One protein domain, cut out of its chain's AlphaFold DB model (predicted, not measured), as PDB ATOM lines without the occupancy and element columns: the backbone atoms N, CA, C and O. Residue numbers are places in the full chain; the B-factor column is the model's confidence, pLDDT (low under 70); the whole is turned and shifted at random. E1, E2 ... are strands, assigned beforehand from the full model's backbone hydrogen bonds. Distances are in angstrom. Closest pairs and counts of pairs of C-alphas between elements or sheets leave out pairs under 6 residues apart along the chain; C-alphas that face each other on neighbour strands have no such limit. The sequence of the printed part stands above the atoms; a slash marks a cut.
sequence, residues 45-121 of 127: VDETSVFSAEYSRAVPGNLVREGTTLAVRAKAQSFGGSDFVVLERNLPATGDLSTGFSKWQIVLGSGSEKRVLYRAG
ATOM      1  N   VAL A  45     -15.236 -18.255 -11.093       96.06
ATOM      2  CA  VAL A  45     -13.958 -18.897 -10.774       96.06
ATOM      3  C   VAL A  45     -12.976 -18.714 -11.924       96.06
ATOM      4  O   VAL A  45     -13.375 -18.644 -13.084       96.06
ATOM      5  N   ASP A  46     -11.688 -18.644 -11.605       96.19
ATOM      6  CA  ASP A  46     -10.619 -18.749 -12.594       96.19
ATOM      7  C   ASP A  46     -10.155 -20.208 -12.659       96.19
ATOM      8  O   ASP A  46      -9.518 -20.717 -11.731       96.19
ATOM      9  N   GLU A  47     -10.480 -20.885 -13.758       93.75
ATOM     10  CA  GLU A  47     -10.165 -22.300 -13.983       93.75
ATOM     11  C   GLU A  47      -8.656 -22.575 -14.063       93.75
ATOM     12  O   GLU A  47      -8.223 -23.691 -13.794       93.75
ATOM     13  N   THR A  48      -7.825 -21.564 -14.338       95.12
ATOM     14  CA  THR A  48      -6.357 -21.718 -14.323       95.12
ATOM     15  C   THR A  48      -5.788 -21.791 -12.905       95.12
ATOM     16  O   THR A  48      -4.636 -22.171 -12.704       95.12
ATOM     17  N   SER A  49      -6.598 -21.440 -11.903       94.44
ATOM     18  CA  SER A  49      -6.238 -21.424 -10.484       94.44
ATOM     19  C   SER A  49      -6.613 -22.718  -9.746       94.44
ATOM     20  O   SER A  49      -6.628 -22.748  -8.507       94.44
ATOM     21  N   VAL A  50      -6.956 -23.752 -10.519       93.75
ATOM     22  CA  VAL A  50      -7.475 -25.037 -10.062       93.75
ATOM     23  C   VAL A  50      -6.430 -25.859  -9.307       93.75
ATOM     24  O   VAL A  50      -5.255 -25.900  -9.669       93.75
ATOM     25  N   PHE A  51      -6.859 -26.545  -8.252       91.75
ATOM     26  CA  PHE A  51      -6.043 -27.503  -7.510       91.75
ATOM     27  C   PHE A  51      -6.909 -28.640  -6.951       91.75
ATOM     28  O   PHE A  51      -8.117 -28.486  -6.782       91.75
ATOM     29  N   SER A  52      -6.300 -29.788  -6.634       89.06
ATOM     30  CA  SER A  52      -7.003 -30.847  -5.896       89.06
ATOM     31  C   SER A  52      -7.294 -30.370  -4.473       89.06
ATOM     32  O   SER A  52      -6.365 -30.037  -3.730       89.06
ATOM     33  N   ALA A  53      -8.576 -30.319  -4.109       80.25
ATOM     34  CA  ALA A  53      -9.006 -29.940  -2.766       80.25
ATOM     35  C   ALA A  53      -8.922 -31.108  -1.766       80.25
ATOM     36  O   ALA A  53      -9.093 -30.897  -0.561       80.25
ATOM     37  N   GLU A  54      -8.610 -32.317  -2.240       78.75
ATOM     38  CA  GLU A  54      -8.317 -33.464  -1.387       78.75
ATOM     39  C   GLU A  54      -7.073 -33.198  -0.517       78.75
ATOM     40  O   GLU A  54      -6.184 -32.414  -0.860       78.75
ATOM     41  N   TYR A  55      -6.997 -33.854   0.644       56.75
ATOM     42  CA  TYR A  55      -5.856 -33.762   1.567       56.75
ATOM     43  C   TYR A  55      -5.549 -32.348   2.098       56.75
ATOM     44  O   TYR A  55      -4.388 -31.977   2.268       56.75
ATOM     45  N   SER A  56      -6.577 -31.557   2.431       63.28
ATOM     46  CA  SER A  56      -6.457 -30.304   3.209       63.28
ATOM     47  C   SER A  56      -5.658 -29.160   2.562       63.28
ATOM     48  O   SER A  56      -5.238 -28.234   3.250       63.28
ATOM     49  N   ARG A  57      -5.483 -29.168   1.234       77.00
ATOM     50  CA  ARG A  57      -4.763 -28.093   0.519       77.00
ATOM     51  C   ARG A  57      -5.523 -26.772   0.436       77.00
ATOM     52  O   ARG A  57      -4.911 -25.734   0.200       77.00
ATOM     53  N   ALA A  58      -6.846 -26.797   0.601       89.06
ATOM     54  CA  ALA A  58      -7.647 -25.582   0.599       89.06
ATOM     55  C   ALA A  58      -7.339 -24.743   1.847       89.06
ATOM     56  O   ALA A  58      -7.534 -25.199   2.974       89.06
ATOM     57  N   VAL A  59      -6.907 -23.501   1.640       91.88
ATOM     58  CA  VAL A  59      -6.700 -22.525   2.713       91.88
ATOM     59  C   VAL A  59      -7.897 -21.570   2.799       91.88
ATOM     60  O   VAL A  59      -8.703 -21.498   1.866       91.88
ATOM     61  N   PRO A  60      -8.089 -20.849   3.920       93.94
ATOM     62  CA  PRO A  60      -9.181 -19.891   4.027       93.94
ATOM     63  C   PRO A  60      -9.184 -18.885   2.869       93.94
ATOM     64  O   PRO A  60      -8.153 -18.292   2.561       93.94
ATOM     65  N   GLY A  61     -10.347 -18.698   2.243       94.56
ATOM     66  CA  GLY A  61     -10.515 -17.885   1.039       94.56
ATOM     67  C   GLY A  61     -10.581 -18.685  -0.264       94.56
ATOM     68  O   GLY A  61     -11.086 -18.155  -1.249       94.56
ATOM     69  N   ASN A  62     -10.151 -19.950  -0.291       96.00
ATOM     70  CA  ASN A  62     -10.357 -20.817  -1.452       96.00
ATOM     71  C   ASN A  62     -11.821 -21.232  -1.601       96.00
ATOM     72  O   ASN A  62     -12.492 -21.536  -0.611       96.00
ATOM     73  N   LEU A  63     -12.277 -21.338  -2.850       96.62
ATOM     74  CA  LEU A  63     -13.520 -22.036  -3.174       96.62
ATOM     75  C   LEU A  63     -13.245 -23.518  -3.398       96.62
ATOM     76  O   LEU A  63     -12.192 -23.879  -3.915       96.62
ATOM     77  N   VAL A  64     -14.202 -24.359  -3.029       95.38
ATOM     78  CA  VAL A  64     -14.185 -25.807  -3.233       95.38
ATOM     79  C   VAL A  64     -15.510 -26.228  -3.857       95.38
ATOM     80  O   VAL A  64     -16.583 -25.896  -3.351       95.38
ATOM     81  N   ARG A  65     -15.418 -26.936  -4.980       94.38
ATOM     82  CA  ARG A  65     -16.521 -27.530  -5.728       94.38
ATOM     83  C   ARG A  65     -16.468 -29.043  -5.535       94.38
ATOM     84  O   ARG A  65     -15.495 -29.678  -5.933       94.38
ATOM     85  N   GLU A  66     -17.520 -29.603  -4.948       92.50
ATOM     86  CA  GLU A  66     -17.639 -31.039  -4.665       92.50
ATOM     87  C   GLU A  66     -19.095 -31.489  -4.832       92.50
ATOM     88  O   GLU A  66     -20.015 -30.776  -4.430       92.50
ATOM     89  N   GLY A  67     -19.335 -32.641  -5.465       92.69
ATOM     90  CA  GLY A  67     -20.686 -33.169  -5.694       92.69
ATOM     91  C   GLY A  67     -21.617 -32.134  -6.339       92.69
ATOM     92  O   GLY A  67     -21.412 -31.736  -7.482       92.69
ATOM     93  N   THR A  68     -22.606 -31.626  -5.602       95.00
ATOM     94  CA  THR A  68     -23.558 -30.584  -6.051       95.00
ATOM     95  C   THR A  68     -23.395 -29.241  -5.328       95.00
ATOM     96  O   THR A  68     -24.281 -28.387  -5.394       95.00
ATOM     97  N   THR A  69     -22.288 -29.031  -4.616       95.00
ATOM     98  CA  THR A  69     -22.072 -27.843  -3.784       95.00
ATOM     99  C   THR A  69     -20.864 -27.026  -4.225       95.00
ATOM    100  O   THR A  69     -19.875 -27.542  -4.757       95.00
ATOM    101  N   LEU A  70     -20.964 -25.721  -3.986       96.06
ATOM    102  CA  LEU A  70     -19.838 -24.799  -3.959       96.06
ATOM    103  C   LEU A  70     -19.732 -24.245  -2.541       96.06
ATOM    104  O   LEU A  70     -20.691 -23.678  -2.014       96.06
ATOM    105  N   ALA A  71     -18.568 -24.393  -1.925       96.31
ATOM    106  CA  ALA A  71     -18.289 -23.896  -0.588       96.31
ATOM    107  C   ALA A  71     -17.021 -23.046  -0.577       96.31
ATOM    108  O   ALA A  71     -16.149 -23.195  -1.428       96.31
ATOM    109  N   VAL A  72     -16.902 -22.163   0.410       96.12
ATOM    110  CA  VAL A  72     -15.662 -21.439   0.695       96.12
ATOM    111  C   VAL A  72     -15.038 -21.983   1.967       96.12
ATOM    112  O   VAL A  72     -15.724 -22.181   2.973       96.12
ATOM    113  N   ARG A  73     -13.726 -22.224   1.932       94.75
ATOM    114  CA  ARG A  73     -12.964 -22.535   3.140       94.75
ATOM    115  C   ARG A  73     -12.841 -21.259   3.968       94.75
ATOM    116  O   ARG A  73     -12.402 -20.227   3.460       94.75
ATOM    117  N   ALA A  74     -13.203 -21.321   5.240       94.06
ATOM    118  CA  ALA A  74     -13.220 -20.172   6.133       94.06
ATOM    119  C   ALA A  74     -12.534 -20.501   7.466       94.06
ATOM    120  O   ALA A  74     -12.495 -21.652   7.895       94.06
ATOM    121  N   LYS A  75     -11.973 -19.490   8.132       93.19
ATOM    122  CA  LYS A  75     -11.417 -19.613   9.487       93.19
ATOM    123  C   LYS A  75     -12.572 -19.839  10.461       93.19
ATOM    124  O   LYS A  75     -13.500 -19.027  10.479       93.19
ATOM    125  N   ALA A  76     -12.514 -20.920  11.234       83.25
ATOM    126  CA  ALA A  76     -13.493 -21.189  12.280       83.25
ATOM    127  C   ALA A  76     -13.384 -20.138  13.396       83.25
ATOM    128  O   ALA A  76     -12.325 -19.539  13.594       83.25
ATOM    129  N   GLN A  77     -14.468 -19.926  14.145       68.94
ATOM    130  CA  GLN A  77     -14.420 -19.095  15.356       68.94
ATOM    131  C   GLN A  77     -13.649 -19.777  16.500       68.94
ATOM    132  O   GLN A  77     -13.081 -19.102  17.357       68.94
ATOM    133  N   SER A  78     -13.615 -21.111  16.507       66.00
ATOM    134  CA  SER A  78     -12.906 -21.941  17.483       66.00
ATOM    135  C   SER A  78     -11.401 -21.991  17.190       66.00
ATOM    136  O   SER A  78     -10.987 -21.985  16.029       66.00
ATOM    137  N   PHE A  79     -10.573 -22.090  18.235       55.88
ATOM    138  CA  PHE A  79      -9.109 -22.102  18.122       55.88
ATOM    139  C   PHE A  79      -8.591 -23.115  17.079       55.88
ATOM    140  O   PHE A  79      -8.789 -24.319  17.214       55.88
ATOM    141  N   GLY A  80      -7.888 -22.605  16.059       59.75
ATOM    142  CA  GLY A  80      -7.058 -23.382  15.124       59.75
ATOM    143  C   GLY A  80      -7.778 -24.094  13.972       59.75
ATOM    144  O   GLY A  80      -7.108 -24.707  13.143       59.75
ATOM    145  N   GLY A  81      -9.109 -24.016  13.890       79.31
ATOM    146  CA  GLY A  81      -9.901 -24.731  12.887       79.31
ATOM    147  C   GLY A  81     -10.173 -23.947  11.600       79.31
ATOM    148  O   GLY A  81     -10.098 -22.718  11.539       79.31
ATOM    149  N   SER A  82     -10.559 -24.670  10.550       86.81
ATOM    150  CA  SER A  82     -11.217 -24.086   9.382       86.81
ATOM    151  C   SER A  82     -12.416 -24.932   8.986       86.81
ATOM    152  O   SER A  82     -12.330 -26.158   8.982       86.81
ATOM    153  N   ASP A  83     -13.500 -24.254   8.638       91.50
ATOM    154  CA  ASP A  83     -14.769 -24.852   8.237       91.50
ATOM    155  C   ASP A  83     -15.074 -24.524   6.778       91.50
ATOM    156  O   ASP A  83     -14.371 -23.750   6.119       91.50
ATOM    157  N   PHE A  84     -16.168 -25.097   6.289       93.25
ATOM    158  CA  PHE A  84     -16.763 -24.737   5.016       93.25
ATOM    159  C   PHE A  84     -18.061 -23.965   5.229       93.25
ATOM    160  O   PHE A  84     -18.965 -24.427   5.924       93.25
ATOM    161  N   VAL A  85     -18.158 -22.807   4.578       95.38
ATOM    162  CA  VAL A  85     -19.423 -22.095   4.394       95.38
ATOM    163  C   VAL A  85     -19.936 -22.439   3.002       95.38
ATOM    164  O   VAL A  85     -19.282 -22.131   2.005       95.38
ATOM    165  N   VAL A  86     -21.090 -23.097   2.922       96.94
ATOM    166  CA  VAL A  86     -21.705 -23.466   1.639       96.94
ATOM    167  C   VAL A  86     -22.309 -22.217   1.008       96.94
ATOM    168  O   VAL A  86     -23.133 -21.555   1.628       96.94
ATOM    169  N   LEU A  87     -21.884 -21.881  -0.205       96.44
ATOM    170  CA  LEU A  87     -22.328 -20.687  -0.928       96.44
ATOM    171  C   LEU A  87     -23.462 -20.994  -1.900       96.44
ATOM    172  O   LEU A  87     -24.338 -20.161  -2.089       96.44
ATOM    173  N   GLU A  88     -23.444 -22.185  -2.497       95.62
ATOM    174  CA  GLU A  88     -24.480 -22.643  -3.417       95.62
ATOM    175  C   GLU A  88     -24.660 -24.161  -3.307       95.62
ATOM    176  O   GLU A  88     -23.702 -24.907  -3.055       95.62
ATOM    177  N   ARG A  89     -25.898 -24.617  -3.500       94.56
ATOM    178  CA  ARG A  89     -26.288 -26.031  -3.524       94.56
ATOM    179  C   ARG A  89     -26.981 -26.353  -4.842       94.56
ATOM    180  O   ARG A  89     -27.353 -25.470  -5.601       94.56
ATOM    181  N   ASN A  90     -27.202 -27.641  -5.094       94.62
ATOM    182  CA  ASN A  90     -27.927 -28.119  -6.274       94.62
ATOM    183  C   ASN A  90     -27.271 -27.716  -7.607       94.62
ATOM    184  O   ASN A  90     -27.938 -27.643  -8.637       94.62
ATOM    185  N   LEU A  91     -25.958 -27.481  -7.598       93.56
ATOM    186  CA  LEU A  91     -25.187 -27.350  -8.827       93.56
ATOM    187  C   LEU A  91     -25.172 -28.698  -9.565       93.56
ATOM    188  O   LEU A  91     -25.209 -29.743  -8.905       93.56
ATOM    189  N   PRO A  92     -25.065 -28.705 -10.908       94.56
ATOM    190  CA  PRO A  92     -24.919 -29.939 -11.676       94.56
ATOM    191  C   PRO A  92     -23.790 -30.792 -11.107       94.56
ATOM    192  O   PRO A  92     -22.696 -30.266 -10.896       94.56
ATOM    193  N   ALA A  93     -24.061 -32.070 -10.833       90.38
ATOM    194  CA  ALA A  93     -23.116 -32.942 -10.146       90.38
ATOM    195  C   ALA A  93     -21.761 -32.976 -10.866       90.38
ATOM    196  O   ALA A  93     -21.685 -33.232 -12.068       90.38
ATOM    197  N   THR A  94     -20.696 -32.717 -10.116       82.81
ATOM    198  CA  THR A  94     -19.342 -33.102 -10.511       82.81
ATOM    199  C   THR A  94     -19.126 -34.558 -10.103       82.81
ATOM    200  O   THR A  94     -19.849 -35.058  -9.241       82.81
ATOM    201  N   GLY A  95     -18.162 -35.248 -10.719       82.88
ATOM    202  CA  GLY A  95     -17.764 -36.586 -10.265       82.88
ATOM    203  C   GLY A  95     -17.259 -36.589  -8.815       82.88
ATOM    204  O   GLY A  95     -17.316 -35.575  -8.117       82.88
ATOM    205  N   ASP A  96     -16.704 -37.715  -8.378       82.31
ATOM    206  CA  ASP A  96     -16.354 -37.944  -6.967       82.31
ATOM    207  C   ASP A  96     -15.172 -37.098  -6.452       82.31
ATOM    208  O   ASP A  96     -14.860 -37.119  -5.265       82.31
ATOM    209  N   LEU A  97     -14.508 -36.348  -7.335       85.69
ATOM    210  CA  LEU A  97     -13.332 -35.550  -7.003       85.69
ATOM    211  C   LEU A  97     -13.711 -34.142  -6.539       85.69
ATOM    212  O   LEU A  97     -14.515 -33.441  -7.162       85.69
ATOM    213  N   SER A  98     -13.034 -33.694  -5.483       90.69
ATOM    214  CA  SER A  98     -13.154 -32.335  -4.955       90.69
ATOM    215  C   SER A  98     -12.151 -31.393  -5.626       90.69
ATOM    216  O   SER A  98     -10.937 -31.625  -5.619       90.69
ATOM    217  N   THR A  99     -12.653 -30.298  -6.201       92.81
ATOM    218  CA  THR A  99     -11.846 -29.327  -6.953       92.81
ATOM    219  C   THR A  99     -11.811 -27.979  -6.246       92.81
ATOM    220  O   THR A  99     -12.853 -27.399  -5.948       92.81
ATOM    221  N   GLY A 100     -10.616 -27.454  -5.994       94.81
ATOM    222  CA  GLY A 100     -10.407 -26.149  -5.380       94.81
ATOM    223  C   GLY A 100     -10.048 -25.068  -6.397       94.81
ATOM    224  O   GLY A 100      -9.377 -25.347  -7.384       94.81
ATOM    225  N   PHE A 101     -10.437 -23.821  -6.125       95.94
ATOM    226  CA  PHE A 101     -10.068 -22.636  -6.906       95.94
ATOM    227  C   PHE A 101      -9.451 -21.580  -5.988       95.94
ATOM    228  O   PHE A 101     -10.001 -21.241  -4.933       95.94
ATOM    229  N   SER A 102      -8.267 -21.087  -6.352       95.44
ATOM    230  CA  SER A 102      -7.529 -20.084  -5.568       95.44
ATOM    231  C   SER A 102      -7.797 -18.649  -5.992       95.44
ATOM    232  O   SER A 102      -7.594 -17.734  -5.195       95.44
ATOM    233  N   LYS A 103      -8.330 -18.455  -7.197       97.12
ATOM    234  CA  LYS A 103      -8.743 -17.159  -7.723       97.12
ATOM    235  C   LYS A 103     -10.210 -17.209  -8.119       97.12
ATOM    236  O   LYS A 103     -10.663 -18.120  -8.813       97.12
ATOM    237  N   TRP A 104     -10.955 -16.223  -7.646       97.44
ATOM    238  CA  TRP A 104     -12.377 -16.073  -7.926       97.44
ATOM    239  C   TRP A 104     -12.811 -14.634  -7.670       97.44
ATOM    240  O   TRP A 104     -12.101 -13.847  -7.033       97.44
ATOM    241  N   GLN A 105     -13.986 -14.279  -8.172       97.31
ATOM    242  CA  GLN A 105     -14.551 -12.949  -8.010       97.31
ATOM    243  C   GLN A 105     -16.057 -12.985  -7.794       97.31
ATOM    244  O   GLN A 105     -16.752 -13.902  -8.231       97.31
ATOM    245  N   ILE A 106     -16.554 -11.945  -7.128       95.88
ATOM    246  CA  ILE A 106     -17.984 -11.676  -6.986       95.88
ATOM    247  C   ILE A 106     -18.334 -10.569  -7.960       95.88
ATOM    248  O   ILE A 106     -17.704  -9.508  -7.948       95.88
ATOM    249  N   VAL A 107     -19.344 -10.805  -8.788       96.50
ATOM    250  CA  VAL A 107     -19.758  -9.867  -9.828       96.50
ATOM    251  C   VAL A 107     -21.253  -9.596  -9.757       96.50
ATOM    252  O   VAL A 107     -22.043 -10.476  -9.425       96.50
ATOM    253  N   LEU A 108     -21.644  -8.372 -10.089       95.25
ATOM    254  CA  LEU A 108     -23.032  -7.962 -10.272       95.25
ATOM    255  C   LEU A 108     -23.270  -7.667 -11.754       95.25
ATOM    256  O   LEU A 108     -22.414  -7.067 -12.402       95.25
ATOM    257  N   GLY A 109     -24.423  -8.074 -12.287       93.12
ATOM    258  CA  GLY A 109     -24.753  -7.875 -13.701       93.12
ATOM    259  C   GLY A 109     -23.913  -8.730 -14.657       93.12
ATOM    260  O   GLY A 109     -23.147  -9.604 -14.237       93.12
ATOM    261  N   SER A 110     -24.073  -8.494 -15.960       92.25
ATOM    262  CA  SER A 110     -23.460  -9.257 -17.057       92.25
ATOM    263  C   SER A 110     -23.140  -8.374 -18.263       92.25
ATOM    264  O   SER A 110     -23.718  -7.301 -18.405       92.25
ATOM    265  N   GLY A 111     -22.267  -8.844 -19.160       91.81
ATOM    266  CA  GLY A 111     -21.902  -8.099 -20.368       91.81
ATOM    267  C   GLY A 111     -21.256  -6.755 -20.027       91.81
ATOM    268  O   GLY A 111     -20.392  -6.696 -19.153       91.81
ATOM    269  N   SER A 112     -21.702  -5.684 -20.684       92.94
ATOM    270  CA  SER A 112     -21.245  -4.310 -20.432       92.94
ATOM    271  C   SER A 112     -21.603  -3.786 -19.038       92.94
ATOM    272  O   SER A 112     -20.891  -2.939 -18.510       92.94
ATOM    273  N   GLU A 113     -22.657  -4.317 -18.411       93.69
ATOM    274  CA  GLU A 113     -23.114  -3.908 -17.073       93.69
ATOM    275  C   GLU A 113     -22.403  -4.660 -15.940       93.69
ATOM    276  O   GLU A 113     -22.721  -4.481 -14.761       93.69
ATOM    277  N   LYS A 114     -21.457  -5.544 -16.276       95.44
ATOM    278  CA  LYS A 114     -20.736  -6.346 -15.291       95.44
ATOM    279  C   LYS A 114     -19.879  -5.452 -14.394       95.44
ATOM    280  O   LYS A 114     -18.951  -4.790 -14.851       95.44
ATOM    281  N   ARG A 115     -20.123  -5.522 -13.086       95.75
ATOM    282  CA  ARG A 115     -19.318  -4.860 -12.051       95.75
ATOM    283  C   ARG A 115     -18.677  -5.897 -11.150       95.75
ATOM    284  O   ARG A 115     -19.368  -6.748 -10.600       95.75
ATOM    285  N   VAL A 116     -17.362  -5.814 -10.974       95.31
ATOM    286  CA  VAL A 116     -16.648  -6.654 -10.007       95.31
ATOM    287  C   VAL A 116     -16.769  -6.015  -8.628       95.31
ATOM    288  O   VAL A 116     -16.337  -4.885  -8.430       95.31
ATOM    289  N   LEU A 117     -17.368  -6.738  -7.683       93.50
ATOM    290  CA  LEU A 117     -17.547  -6.295  -6.300       93.50
ATOM    291  C   LEU A 117     -16.388  -6.733  -5.398       93.50
ATOM    292  O   LEU A 117     -16.100  -6.079  -4.400       93.50
ATOM    293  N   TYR A 118     -15.750  -7.861  -5.721       94.06
ATOM    294  CA  TYR A 118     -14.659  -8.428  -4.933       94.06
ATOM    295  C   TYR A 118     -13.805  -9.385  -5.770       94.06
ATOM    296  O   TYR A 118     -14.335 -10.055  -6.656       94.06
ATOM    297  N   ARG A 119     -12.508  -9.485  -5.450       96.56
ATOM    298  CA  ARG A 119     -11.572 -10.468  -6.011       96.56
ATOM    299  C   ARG A 119     -10.765 -11.130  -4.895       96.56
ATOM    300  O   ARG A 119     -10.240 -10.437  -4.027       96.56
ATOM    301  N   ALA A 120     -10.630 -12.448  -4.966       94.50
ATOM    302  CA  ALA A 120      -9.722 -13.241  -4.145       94.50
ATOM    303  C   ALA A 120      -8.573 -13.796  -4.996       94.50
ATOM    304  O   ALA A 120      -8.735 -14.028  -6.194       94.50
ATOM    305  N   GLY A 121      -7.416 -14.030  -4.368       86.69
ATOM    306  CA  GLY A 121      -6.262 -14.656  -5.025       86.69
ATOM    307  C   GLY A 121      -5.424 -13.722  -5.903       86.69
ATOM    308  O   GLY A 121      -4.551 -14.190  -6.635       86.69
TER     309      GLY A 121
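Overview. This is residues 45 to 121 of the 127 residues of an uncharacterized protein of Stenotrophomonas maltophilia (UniProt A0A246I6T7). A strongly twisted sheet of five short and medium strands makes the body, and a separate two-strand hairpin, E6 and E7, reaches away from it like an arm, with residues 109 to 114 sticking out at its tip. The far ends of the length are the loop after E3, at Phe 79, and this tip, at Ser 112. The printed part has 77 residues with seven named strands, E1 to E7 in chain order, and no named helix; the larger sheet has the order E1, E5, E2, E3, E4, the smaller E6, E7, and both are antiparallel. The class is all strand, though under half of the residues, 35 of 77, are in named elements. The whole is only just compact, close to loose, with a radius of gyration of the C-alphas of 13.4 A and spans of 42 by 30 by 23 A.

Arrangement. In the larger sheet, E2, residues 63 to 66, and E3, residues 69 to 75, form a hairpin, with N 64 and O 71 at 2.8 A. E3 forms another hairpin with the edge strand E4, residues 82 to 88, with N 74 and O 83 at 2.8 A. E2, E3 and E4 are a meander, each strand the antiparallel neighbour of the one before. On the other side of E2 is E5, residues 99 to 101, with N 65 and O 99 at 2.8 A. E2 to E5 form a Greek key, a meander of three whose first strand is the antiparallel neighbour of the fourth. The other edge strand, E1, residues 50 to 52, is antiparallel to E5, with N 100 and O 51 at 2.8 A. E5 runs on into E6, residues 104 to 108, across a break of 2 residues, at 69 degrees; the two meet only through their link. E6 and E7, residues 115 to 120, form a hairpin at 161 degrees, with N 108 and O 115 at 2.8 A. E7 is apart from E1, E2, E3, E4 and E5.

Along the chain. E1 begins at C-alpha 50, (-7.475, -25.037, -10.062), and is 7.2 A long; E5 is 6.9 A and E2 10.0 A. E3 is 18.9 A and E4 18.5 A, ending at C-alpha 88, (-24.480, -22.643, -3.417). E6 is 13.6 A and E7 15.0 A, ending at C-alpha 120, (-9.722, -13.241, -4.145).

Size, cuts and confidence. The two C-alphas farthest apart, those of Phe 79 and Ser 112, are 44.2 A apart. The printed part has no cut and no long link. The mean pLDDT of the printed part is 90.1; residues 55 to 56 and 77 to 80 are under 70.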